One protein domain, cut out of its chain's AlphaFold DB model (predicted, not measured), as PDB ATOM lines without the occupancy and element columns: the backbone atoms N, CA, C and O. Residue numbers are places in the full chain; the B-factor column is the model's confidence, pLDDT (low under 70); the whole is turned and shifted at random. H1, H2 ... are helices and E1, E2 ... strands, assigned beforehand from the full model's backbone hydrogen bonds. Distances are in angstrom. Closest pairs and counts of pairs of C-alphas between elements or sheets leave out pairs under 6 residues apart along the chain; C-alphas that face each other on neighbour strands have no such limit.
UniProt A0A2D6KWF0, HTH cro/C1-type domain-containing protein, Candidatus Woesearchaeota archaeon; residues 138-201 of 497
ATOM      1  N   GLU A 138     200.992 278.860 179.042       72.69
ATOM      2  CA  GLU A 138     199.974 277.793 179.105       72.69
ATOM      3  C   GLU A 138     200.397 276.520 178.363       72.69
ATOM      4  O   GLU A 138     199.976 275.418 178.717       72.69
ATOM      5  N   LEU A 139     201.272 276.662 177.359       73.75
ATOM      6  CA  LEU A 139     201.799 275.558 176.568       73.75
ATOM      7  C   LEU A 139     202.423 274.458 177.438       73.75
ATOM      8  O   LEU A 139     202.297 273.285 177.093       73.75
ATOM      9  N   VAL A 140     203.052 274.802 178.568       73.62
ATOM     10  CA  VAL A 140     203.734 273.820 179.427       73.62
ATOM     11  C   VAL A 140     202.806 272.695 179.894       73.62
ATOM     12  O   VAL A 140     203.227 271.542 179.953       73.62
ATOM     13  N   ASN A 141     201.525 273.002 180.107       75.00
ATOM     14  CA  ASN A 141     200.512 272.054 180.575       75.00
ATOM     15  C   ASN A 141     200.078 271.042 179.503       75.00
ATOM     16  O   ASN A 141     199.367 270.089 179.805       75.00
ATOM     17  N   TYR A 142     200.490 271.244 178.252       76.75
ATOM     18  CA  TYR A 142     200.143 270.377 177.127       76.75
ATOM     19  C   TYR A 142     201.347 269.619 176.568       76.75
ATOM     20  O   TYR A 142     201.182 268.805 175.656       76.75
ATOM     21  N   LEU A 143     202.551 269.882 177.091       78.25
ATOM     22  CA  LEU A 143     203.794 269.296 176.610       78.25
ATOM     23  C   LEU A 143     204.181 268.060 177.414       78.25
ATOM     24  O   LEU A 143     204.429 268.107 178.616       78.25
ATOM     25  N   ILE A 144     204.324 266.955 176.695       74.38
ATOM     26  CA  ILE A 144     204.774 265.679 177.226       74.38
ATOM     27  C   ILE A 144     206.179 265.390 176.692       74.38
ATOM     28  O   ILE A 144     206.331 265.218 175.483       74.38
ATOM     29  N   PRO A 145     207.210 265.265 177.541       78.00
ATOM     30  CA  PRO A 145     208.524 264.833 177.079       78.00
ATOM     31  C   PRO A 145     208.471 263.364 176.616       78.00
ATOM     32  O   PRO A 145     208.079 262.489 177.387       78.00
ATOM     33  N   ILE A 146     208.864 263.082 175.365       69.19
ATOM     34  CA  ILE A 146     208.816 261.721 174.776       69.19
ATOM     35  C   ILE A 146     210.190 261.063 174.573       69.19
ATOM     36  O   ILE A 146     210.256 259.875 174.266       69.19
ATOM     37  N   SER A 147     211.293 261.792 174.753       60.84
ATOM     38  CA  SER A 147     212.659 261.253 174.657       60.84
ATOM     39  C   SER A 147     213.647 262.064 175.499       60.84
ATOM     40  O   SER A 147     213.303 263.141 175.995       60.84
ATOM     41  N   HIS A 148     214.874 261.555 175.659       54.62
ATOM     42  CA  HIS A 148     215.980 262.215 176.362       54.62
ATOM     43  C   HIS A 148     216.461 263.490 175.639       54.62
ATOM     44  O   HIS A 148     217.560 263.528 175.105       54.62
ATOM     45  N   ASP A 149     215.642 264.551 175.649       61.91
ATOM     46  CA  ASP A 149     216.059 265.968 175.698       61.91
ATOM     47  C   ASP A 149     215.643 266.867 174.529       61.91
ATOM     48  O   ASP A 149     216.095 268.012 174.467       61.91
ATOM     49  N   ARG A 150     214.833 266.418 173.562       70.12
ATOM     50  CA  ARG A 150     214.540 267.283 172.393       70.12
ATOM     51  C   ARG A 150     213.134 267.219 171.839       70.12
ATOM     52  O   ARG A 150     212.811 268.086 171.035       70.12
ATOM     53  N   ALA A 151     212.333 266.242 172.245       77.50
ATOM     54  CA  ALA A 151     211.032 266.001 171.648       77.50
ATOM     55  C   ALA A 151     209.917 266.107 172.687       77.50
ATOM     56  O   ALA A 151     209.980 265.479 173.750       77.50
ATOM     57  N   TYR A 152     208.889 266.873 172.335       79.88
ATOM     58  CA  TYR A 152     207.692 267.049 173.139       79.88
ATOM     59  C   TYR A 152     206.457 266.704 172.319       79.88
ATOM     60  O   TYR A 152     206.282 267.203 171.211       79.88
ATOM     61  N   LEU A 153     205.604 265.854 172.872       78.31
ATOM     62  CA  LEU A 153     204.284 265.551 172.348       78.31
ATOM     63  C   LEU A 153     203.281 266.578 172.882       78.31
ATOM     64  O   LEU A 153     203.235 266.826 174.083       78.31
ATOM     65  N   VAL A 154     202.464 267.138 171.996       79.06
ATOM     66  CA  VAL A 154     201.378 268.066 172.333       79.06
ATOM     67  C   VAL A 154     200.061 267.284 172.323       79.06
ATOM     68  O   VAL A 154     199.669 266.759 171.277       79.06
ATOM     69  N   LYS A 155     199.400 267.142 173.480       68.81
ATOM     70  CA  LYS A 155     198.200 266.291 173.648       68.81
ATOM     71  C   LYS A 155     196.951 267.113 173.991       68.81
ATOM     72  O   LYS A 155     197.059 268.110 174.698       68.81
ATOM     73  N   ASP A 156     195.787 266.677 173.489       65.31
ATOM     74  CA  ASP A 156     194.432 267.142 173.862       65.31
ATOM     75  C   ASP A 156     194.294 268.669 173.996       65.31
ATOM     76  O   ASP A 156     193.795 269.210 174.979       65.31
ATOM     77  N   THR A 157     194.813 269.378 172.999       67.81
ATOM     78  CA  THR A 157     195.090 270.811 173.101       67.81
ATOM     79  C   THR A 157     193.991 271.634 172.424       67.81
ATOM     80  O   THR A 157     193.640 271.320 171.279       67.81
ATOM     81  N   PRO A 158     193.467 272.702 173.059       76.56
ATOM     82  CA  PRO A 158     192.565 273.643 172.397       76.56
ATOM     83  C   PRO A 158     193.174 274.188 171.099       76.56
ATOM     84  O   PRO A 158     194.391 274.379 171.021       76.56
ATOM     85  N   GLN A 159     192.340 274.480 170.095       76.19
ATOM     86  CA  GLN A 159     192.805 274.933 168.777       76.19
ATOM     87  C   GLN A 159     193.741 276.150 168.879       76.19
ATOM     88  O   GLN A 159     194.807 276.146 168.278       76.19
ATOM     89  N   LYS A 160     193.434 277.101 169.767       76.38
ATOM     90  CA  LYS A 160     194.278 278.273 170.058       76.38
ATOM     91  C   LYS A 160     195.731 277.920 170.416       76.38
ATOM     92  O   LYS A 160     196.659 278.595 169.980       76.38
ATOM     93  N   ILE A 161     195.946 276.871 171.213       73.69
ATOM     94  CA  ILE A 161     197.298 276.436 171.592       73.69
ATOM     95  C   ILE A 161     197.955 275.677 170.436       73.69
ATOM     96  O   ILE A 161     199.161 275.807 170.242       73.69
ATOM     97  N   LYS A 162     197.185 274.929 169.632       70.75
ATOM     98  CA  LYS A 162     197.709 274.324 168.398       70.75
ATOM     99  C   LYS A 162     198.204 275.397 167.435       70.75
ATOM    100  O   LYS A 162     199.313 275.262 166.934       70.75
ATOM    101  N   ASP A 163     197.442 276.468 167.235       74.19
ATOM    102  CA  ASP A 163     197.817 277.584 166.360       74.19
ATOM    103  C   ASP A 163     199.074 278.293 166.882       74.19
ATOM    104  O   ASP A 163     200.015 278.535 166.125       74.19
ATOM    105  N   TYR A 164     199.145 278.527 168.199       70.19
ATOM    106  CA  TYR A 164     200.354 279.031 168.855       70.19
ATOM    107  C   TYR A 164     201.565 278.123 168.583       70.19
ATOM    108  O   TYR A 164     202.590 278.592 168.087       70.19
ATOM    109  N   VAL A 165     201.424 276.812 168.810       69.25
ATOM    110  CA  VAL A 165     202.478 275.816 168.561       69.25
ATOM    111  C   VAL A 165     202.911 275.791 167.092       69.25
ATOM    112  O   VAL A 165     204.107 275.770 166.805       69.25
ATOM    113  N   LEU A 166     201.953 275.823 166.165       67.62
ATOM    114  CA  LEU A 166     202.190 275.827 164.720       67.62
ATOM    115  C   LEU A 166     202.912 277.094 164.250       67.62
ATOM    116  O   LEU A 166     203.701 277.025 163.310       67.62
ATOM    117  N   SER A 167     202.667 278.229 164.906       69.31
ATOM    118  CA  SER A 167     203.271 279.514 164.544       69.31
ATOM    119  C   SER A 167     204.699 279.708 165.075       69.31
ATOM    120  O   SER A 167     205.525 280.327 164.397       69.31
ATOM    121  N   ASP A 168     205.007 279.167 166.259       64.44
ATOM    122  CA  ASP A 168     206.238 279.485 166.996       64.44
ATOM    123  C   ASP A 168     207.246 278.323 167.087       64.44
ATOM    124  O   ASP A 168     208.381 278.537 167.522       64.44
ATOM    125  N   PHE A 169     206.889 277.106 166.653       64.81
ATOM    126  CA  PHE A 169     207.773 275.938 166.728       64.81
ATOM    127  C   PHE A 169     207.965 275.220 165.392       64.81
ATOM    128  O   PHE A 169     207.058 275.074 164.579       64.81
ATOM    129  N   SER A 170     209.169 274.677 165.211       61.81
ATOM    130  CA  SER A 170     209.453 273.705 164.154       61.81
ATOM    131  C   SER A 170     208.791 272.367 164.494       61.81
ATOM    132  O   SER A 170     209.119 271.744 165.507       61.81
ATOM    133  N   ILE A 171     207.855 271.935 163.647       63.81
ATOM    134  CA  ILE A 171     207.057 270.716 163.837       63.81
ATOM    135  C   ILE A 171     207.489 269.647 162.843       63.81
ATOM    136  O   ILE A 171     207.661 269.918 161.652       63.81
ATOM    137  N   ASP A 172     207.595 268.411 163.323       62.72
ATOM    138  CA  ASP A 172     207.705 267.252 162.445       62.72
ATOM    139  C   ASP A 172     206.343 266.959 161.793       62.72
ATOM    140  O   ASP A 172     205.448 266.338 162.378       62.72
ATOM    141  N   LYS A 173     206.180 267.425 160.551       62.28
ATOM    142  CA  LYS A 173     204.951 267.240 159.768       62.28
ATOM    143  C   LYS A 173     204.688 265.769 159.415       62.28
ATOM    144  O   LYS A 173     203.535 265.413 159.172       62.28
ATOM    145  N   ASN A 174     205.715 264.915 159.388       55.75
ATOM    146  CA  ASN A 174     205.570 263.506 159.013       55.75
ATOM    147  C   ASN A 174     204.931 262.692 160.142       55.75
ATOM    148  O   ASN A 174     204.063 261.856 159.879       55.75
ATOM    149  N   TYR A 175     205.305 262.962 161.395       56.81
ATOM    150  CA  TYR A 175     204.695 262.304 162.556       56.81
ATOM    151  C   TYR A 175     203.231 262.725 162.756       56.81
ATOM    152  O   TYR A 175     202.365 261.878 163.009       56.81
ATOM    153  N   PHE A 176     202.945 264.017 162.554       62.03
ATOM    154  CA  PHE A 176     201.595 264.577 162.640       62.03
ATOM    155  C   PHE A 176     200.619 263.906 161.670       62.03
ATOM    156  O   PHE A 176     199.554 263.458 162.089       62.03
ATOM    157  N   LYS A 177     201.006 263.738 160.398       60.25
ATOM    158  CA  LYS A 177     200.150 263.108 159.377       60.25
ATOM    159  C   LYS A 177     199.757 261.662 159.702       60.25
ATOM    160  O   LYS A 177     198.643 261.263 159.390       60.25
ATOM    161  N   LYS A 178     200.651 260.872 160.310       62.56
ATOM    162  CA  LYS A 178     200.406 259.440 160.578       62.56
ATOM    163  C   LYS A 178     199.577 259.173 161.833       62.56
ATOM    164  O   LYS A 178     198.916 258.144 161.910       62.56
ATOM    165  N   SER A 179     199.666 260.047 162.834       63.94
ATOM    166  CA  SER A 179     199.139 259.776 164.181       63.94
ATOM    167  C   SER A 179     198.106 260.792 164.673       63.94
ATOM    168  O   SER A 179     197.463 260.549 165.690       63.94
ATOM    169  N   GLY A 180     197.973 261.940 163.998       70.56
ATOM    170  CA  GLY A 180     197.210 263.090 164.490       70.56
ATOM    171  C   GLY A 180     197.875 263.826 165.661       70.56
ATOM    172  O   GLY A 180     197.293 264.762 166.208       70.56
ATOM    173  N   LEU A 181     199.086 263.423 166.062       72.56
ATOM    174  CA  LEU A 181     199.810 263.971 167.206       72.56
ATOM    175  C   LEU A 181     200.896 264.957 166.765       72.56
ATOM    176  O   LEU A 181     201.705 264.650 165.891       72.56
ATOM    177  N   ILE A 182     200.956 266.133 167.392       78.00
ATOM    178  CA  ILE A 182     201.998 267.130 167.107       78.00
ATOM    179  C   ILE A 182     203.227 266.814 167.962       78.00
ATOM    180  O   ILE A 182     203.140 266.767 169.191       78.00
ATOM    181  N   VAL A 183     204.379 266.630 167.310       78.31
ATOM    182  CA  VAL A 183     205.679 266.488 167.976       78.31
ATOM    183  C   VAL A 183     206.534 267.716 167.683       78.31
ATOM    184  O   VAL A 183     206.815 268.036 166.524       78.31
ATOM    185  N   ILE A 184     206.950 268.398 168.748       79.50
ATOM    186  CA  ILE A 184     207.828 269.564 168.706       79.50
ATOM    187  C   ILE A 184     209.265 269.120 168.947       79.50
ATOM    188  O   ILE A 184     209.561 268.524 169.986       79.50
ATOM    189  N   TYR A 185     210.166 269.505 168.040       79.06
ATOM    190  CA  TYR A 185     211.607 269.369 168.231       79.06
ATOM    191  C   TYR A 185     212.241 270.739 168.465       79.06
ATOM    192  O   TYR A 185     212.440 271.514 167.533       79.06
ATOM    193  N   SER A 186     212.577 271.058 169.719       80.94
ATOM    194  CA  SER A 186     213.184 272.353 170.047       80.94
ATOM    195  C   SER A 186     214.132 272.271 171.240       80.94
ATOM    196  O   SER A 186     213.733 272.038 172.380       80.94
ATOM    197  N   TYR A 187     215.415 272.528 170.973       81.00
ATOM    198  CA  TYR A 187     216.443 272.645 172.010       81.00
ATOM    199  C   TYR A 187     216.187 273.804 172.962       81.00
ATOM    200  O   TYR A 187     216.403 273.667 174.163       81.00
ATOM    201  N   LEU A 188     215.746 274.942 172.422       81.88
ATOM    202  CA  LEU A 188     215.460 276.122 173.224       81.88
ATOM    203  C   LEU A 188     214.260 275.872 174.140       81.88
ATOM    204  O   LEU A 188     214.342 276.187 175.321       81.88
ATOM    205  N   LEU A 189     213.203 275.230 173.628       83.06
ATOM    206  CA  LEU A 189     212.069 274.802 174.447       83.06
ATOM    207  C   LEU A 189     212.528 273.860 175.557       83.06
ATOM    208  O   LEU A 189     212.210 274.086 176.715       83.06
ATOM    209  N   ASN A 190     213.336 272.850 175.226       84.19
ATOM    210  CA  ASN A 190     213.853 271.925 176.227       84.19
ATOM    211  C   ASN A 190     214.666 272.631 177.316       84.19
ATOM    212  O   ASN A 190     214.515 272.335 178.496       84.19
ATOM    213  N   LYS A 191     215.534 273.567 176.923       86.75
ATOM    214  CA  LYS A 191     216.362 274.320 177.865       86.75
ATOM    215  C   LYS A 191     215.522 275.239 178.736       86.75
ATOM    216  O   LYS A 191     215.747 275.260 179.938       86.75
ATOM    217  N   LEU A 192     214.533 275.921 178.165       86.44
ATOM    218  CA  LEU A 192     213.565 276.721 178.910       86.44
ATOM    219  C   LEU A 192     212.823 275.864 179.936       86.44
ATOM    220  O   LEU A 192     212.822 276.195 181.117       86.44
ATOM    221  N   LEU A 193     212.263 274.733 179.502       86.75
ATOM    222  CA  LEU A 193     211.499 273.834 180.361       86.75
ATOM    223  C   LEU A 193     212.349 273.262 181.494       86.75
ATOM    224  O   LEU A 193     211.959 273.372 182.646       86.75
ATOM    225  N   LYS A 194     213.545 272.743 181.197       87.44
ATOM    226  CA  LYS A 194     214.463 272.229 182.228       87.44
ATOM    227  C   LYS A 194     214.975 273.308 183.188       87.44
ATOM    228  O   LYS A 194     215.353 272.976 184.303       87.44
ATOM    229  N   THR A 195     215.040 274.565 182.749       89.75
ATOM    230  CA  THR A 195     215.505 275.674 183.595       89.75
ATOM    231  C   THR A 195     214.394 276.129 184.535       89.75
ATOM    232  O   THR A 195     214.607 276.224 185.737       89.75
ATOM    233  N   PHE A 196     213.196 276.395 184.015       88.50
ATOM    234  CA  PHE A 196     212.147 277.065 184.788       88.50
ATOM    235  C   PHE A 196     211.044 276.146 185.302       88.50
ATOM    236  O   PHE A 196     210.158 276.628 186.004       88.50
ATOM    237  N   TYR A 197     211.067 274.855 184.972       87.00
ATOM    238  CA  TYR A 197     210.041 273.915 185.403       87.00
ATOM    239  C   TYR A 197     210.638 272.627 185.968       87.00
ATOM    240  O   TYR A 197     211.532 272.009 185.390       87.00
ATOM    241  N   ILE A 198     210.090 272.207 187.104       85.12
ATOM    242  CA  ILE A 198     210.350 270.924 187.741       85.12
ATOM    243  C   ILE A 198     209.216 269.985 187.342       85.12
ATOM    244  O   ILE A 198     208.040 270.254 187.595       85.12
ATOM    245  N   TYR A 199     209.586 268.878 186.708       79.88
ATOM    246  CA  TYR A 199     208.664 267.814 186.339       79.88
ATOM    247  C   TYR A 199     208.645 266.762 187.445       79.88
ATOM    248  O   TYR A 199     209.576 265.971 187.583       79.88
ATOM    249  N   GLU A 200     207.573 266.741 188.226       80.94
ATOM    250  CA  GLU A 200     207.352 265.747 189.271       80.94
ATOM    251  C   GLU A 200     206.487 264.613 188.721       80.94
ATOM    252  O   GLU A 200     205.405 264.839 188.184       80.94
ATOM    253  N   ARG A 201     206.917 263.362 188.881       75.88
ATOM    254  CA  ARG A 201     206.028 262.220 188.647       75.88
ATOM    255  C   ARG A 201     205.262 261.942 189.931       75.88
ATOM    256  O   ARG A 201     205.858 261.509 190.910       75.88
TER     257      ARG A 201
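AT A GLANCE: This is residues 138 to 201 of the 497 residues of the protein "HTH cro/C1-type domain-containing protein" of Candidatus Woesearchaeota archaeon (UniProt A0A2D6KWF0). A small antiparallel sheet of three strands has four short helices set round it, each of which only grazes it. H3 lies by the edge strand E3 at one end of the longest axis, while H4 and the last strand, E4, lie at the other end, and H1 and H2 come close to each other between these ends. The printed part has 64 residues, with the named elements H1 E1 E2 H2 H3 E3 H4 E4 along the chain and a sheet order of E1 - E2 - E3. The class is mixed, helices and strands, and the whole is compact, with a radius of gyration of the C-alphas of 11.3 A and spans of 30 by 23 by 23 A.

HOW THE PARTS SIT: Start at the inner strand E2, residues 151 to 154. E1, residues 143 to 145, is its antiparallel neighbour at 145 degrees and forms a hairpin with it; look for N 144 and O 153, 2.8 A apart and within hydrogen-bond range. E3, residues 182 to 185, is the other antiparallel neighbour of E2, at 153 degrees, with N 152 and O 184 within hydrogen-bond range at 2.9 A. H3, residues 173 to 179, only grazes the sheet, and its closest C-alpha pair with E3 is Phe 176 and Ile 182, 5.2 A apart. H2, residues 159 to 168, only grazes the sheet with its residues 161 to 166. H1, residues 138 to 142, is close to H2 but not clearly touching, the closest C-alphas being those of Leu 139 and Ile 161, 6.8 A apart. H4, residues 187 to 196, is close to H1 but not clearly touching, with the C-alphas of Val 140 and Leu 193 the closest at 7.8 A. E4, residues 197 to 201, pairs with no named strand and meets H4 only through their link. Every O i to N i+4 pair is within hydrogen-bond range in H2 and H4, against 2 of 3 in H3 and 0 of 1 in H1, where 2 of 2 O i to N i+3 pairs are.

IN THESE COORDINATES: Find C-alpha 151 at (211.032, 266.001, 171.648), where E2 begins; E2 and E3 each measure 9.9 A, and E1 6.5 A. H2 runs 14.3 A from C-alpha 159 at (192.805, 274.933, 168.777), H4 14.2 A, H3 10.4 A and H1 7.7 A. E4 runs 12.8 A and ends at C-alpha 201, (206.028, 262.220, 188.647).

THE WHOLE: The two C-alphas farthest apart are those of Lys 178 and Phe 196, at 32.2 A. The printed part has no cut, and its links are tight. The mean pLDDT of the printed part is 73.5; look for values under 70 at residues 146 to 149, 155 to 157 and 165 to 179.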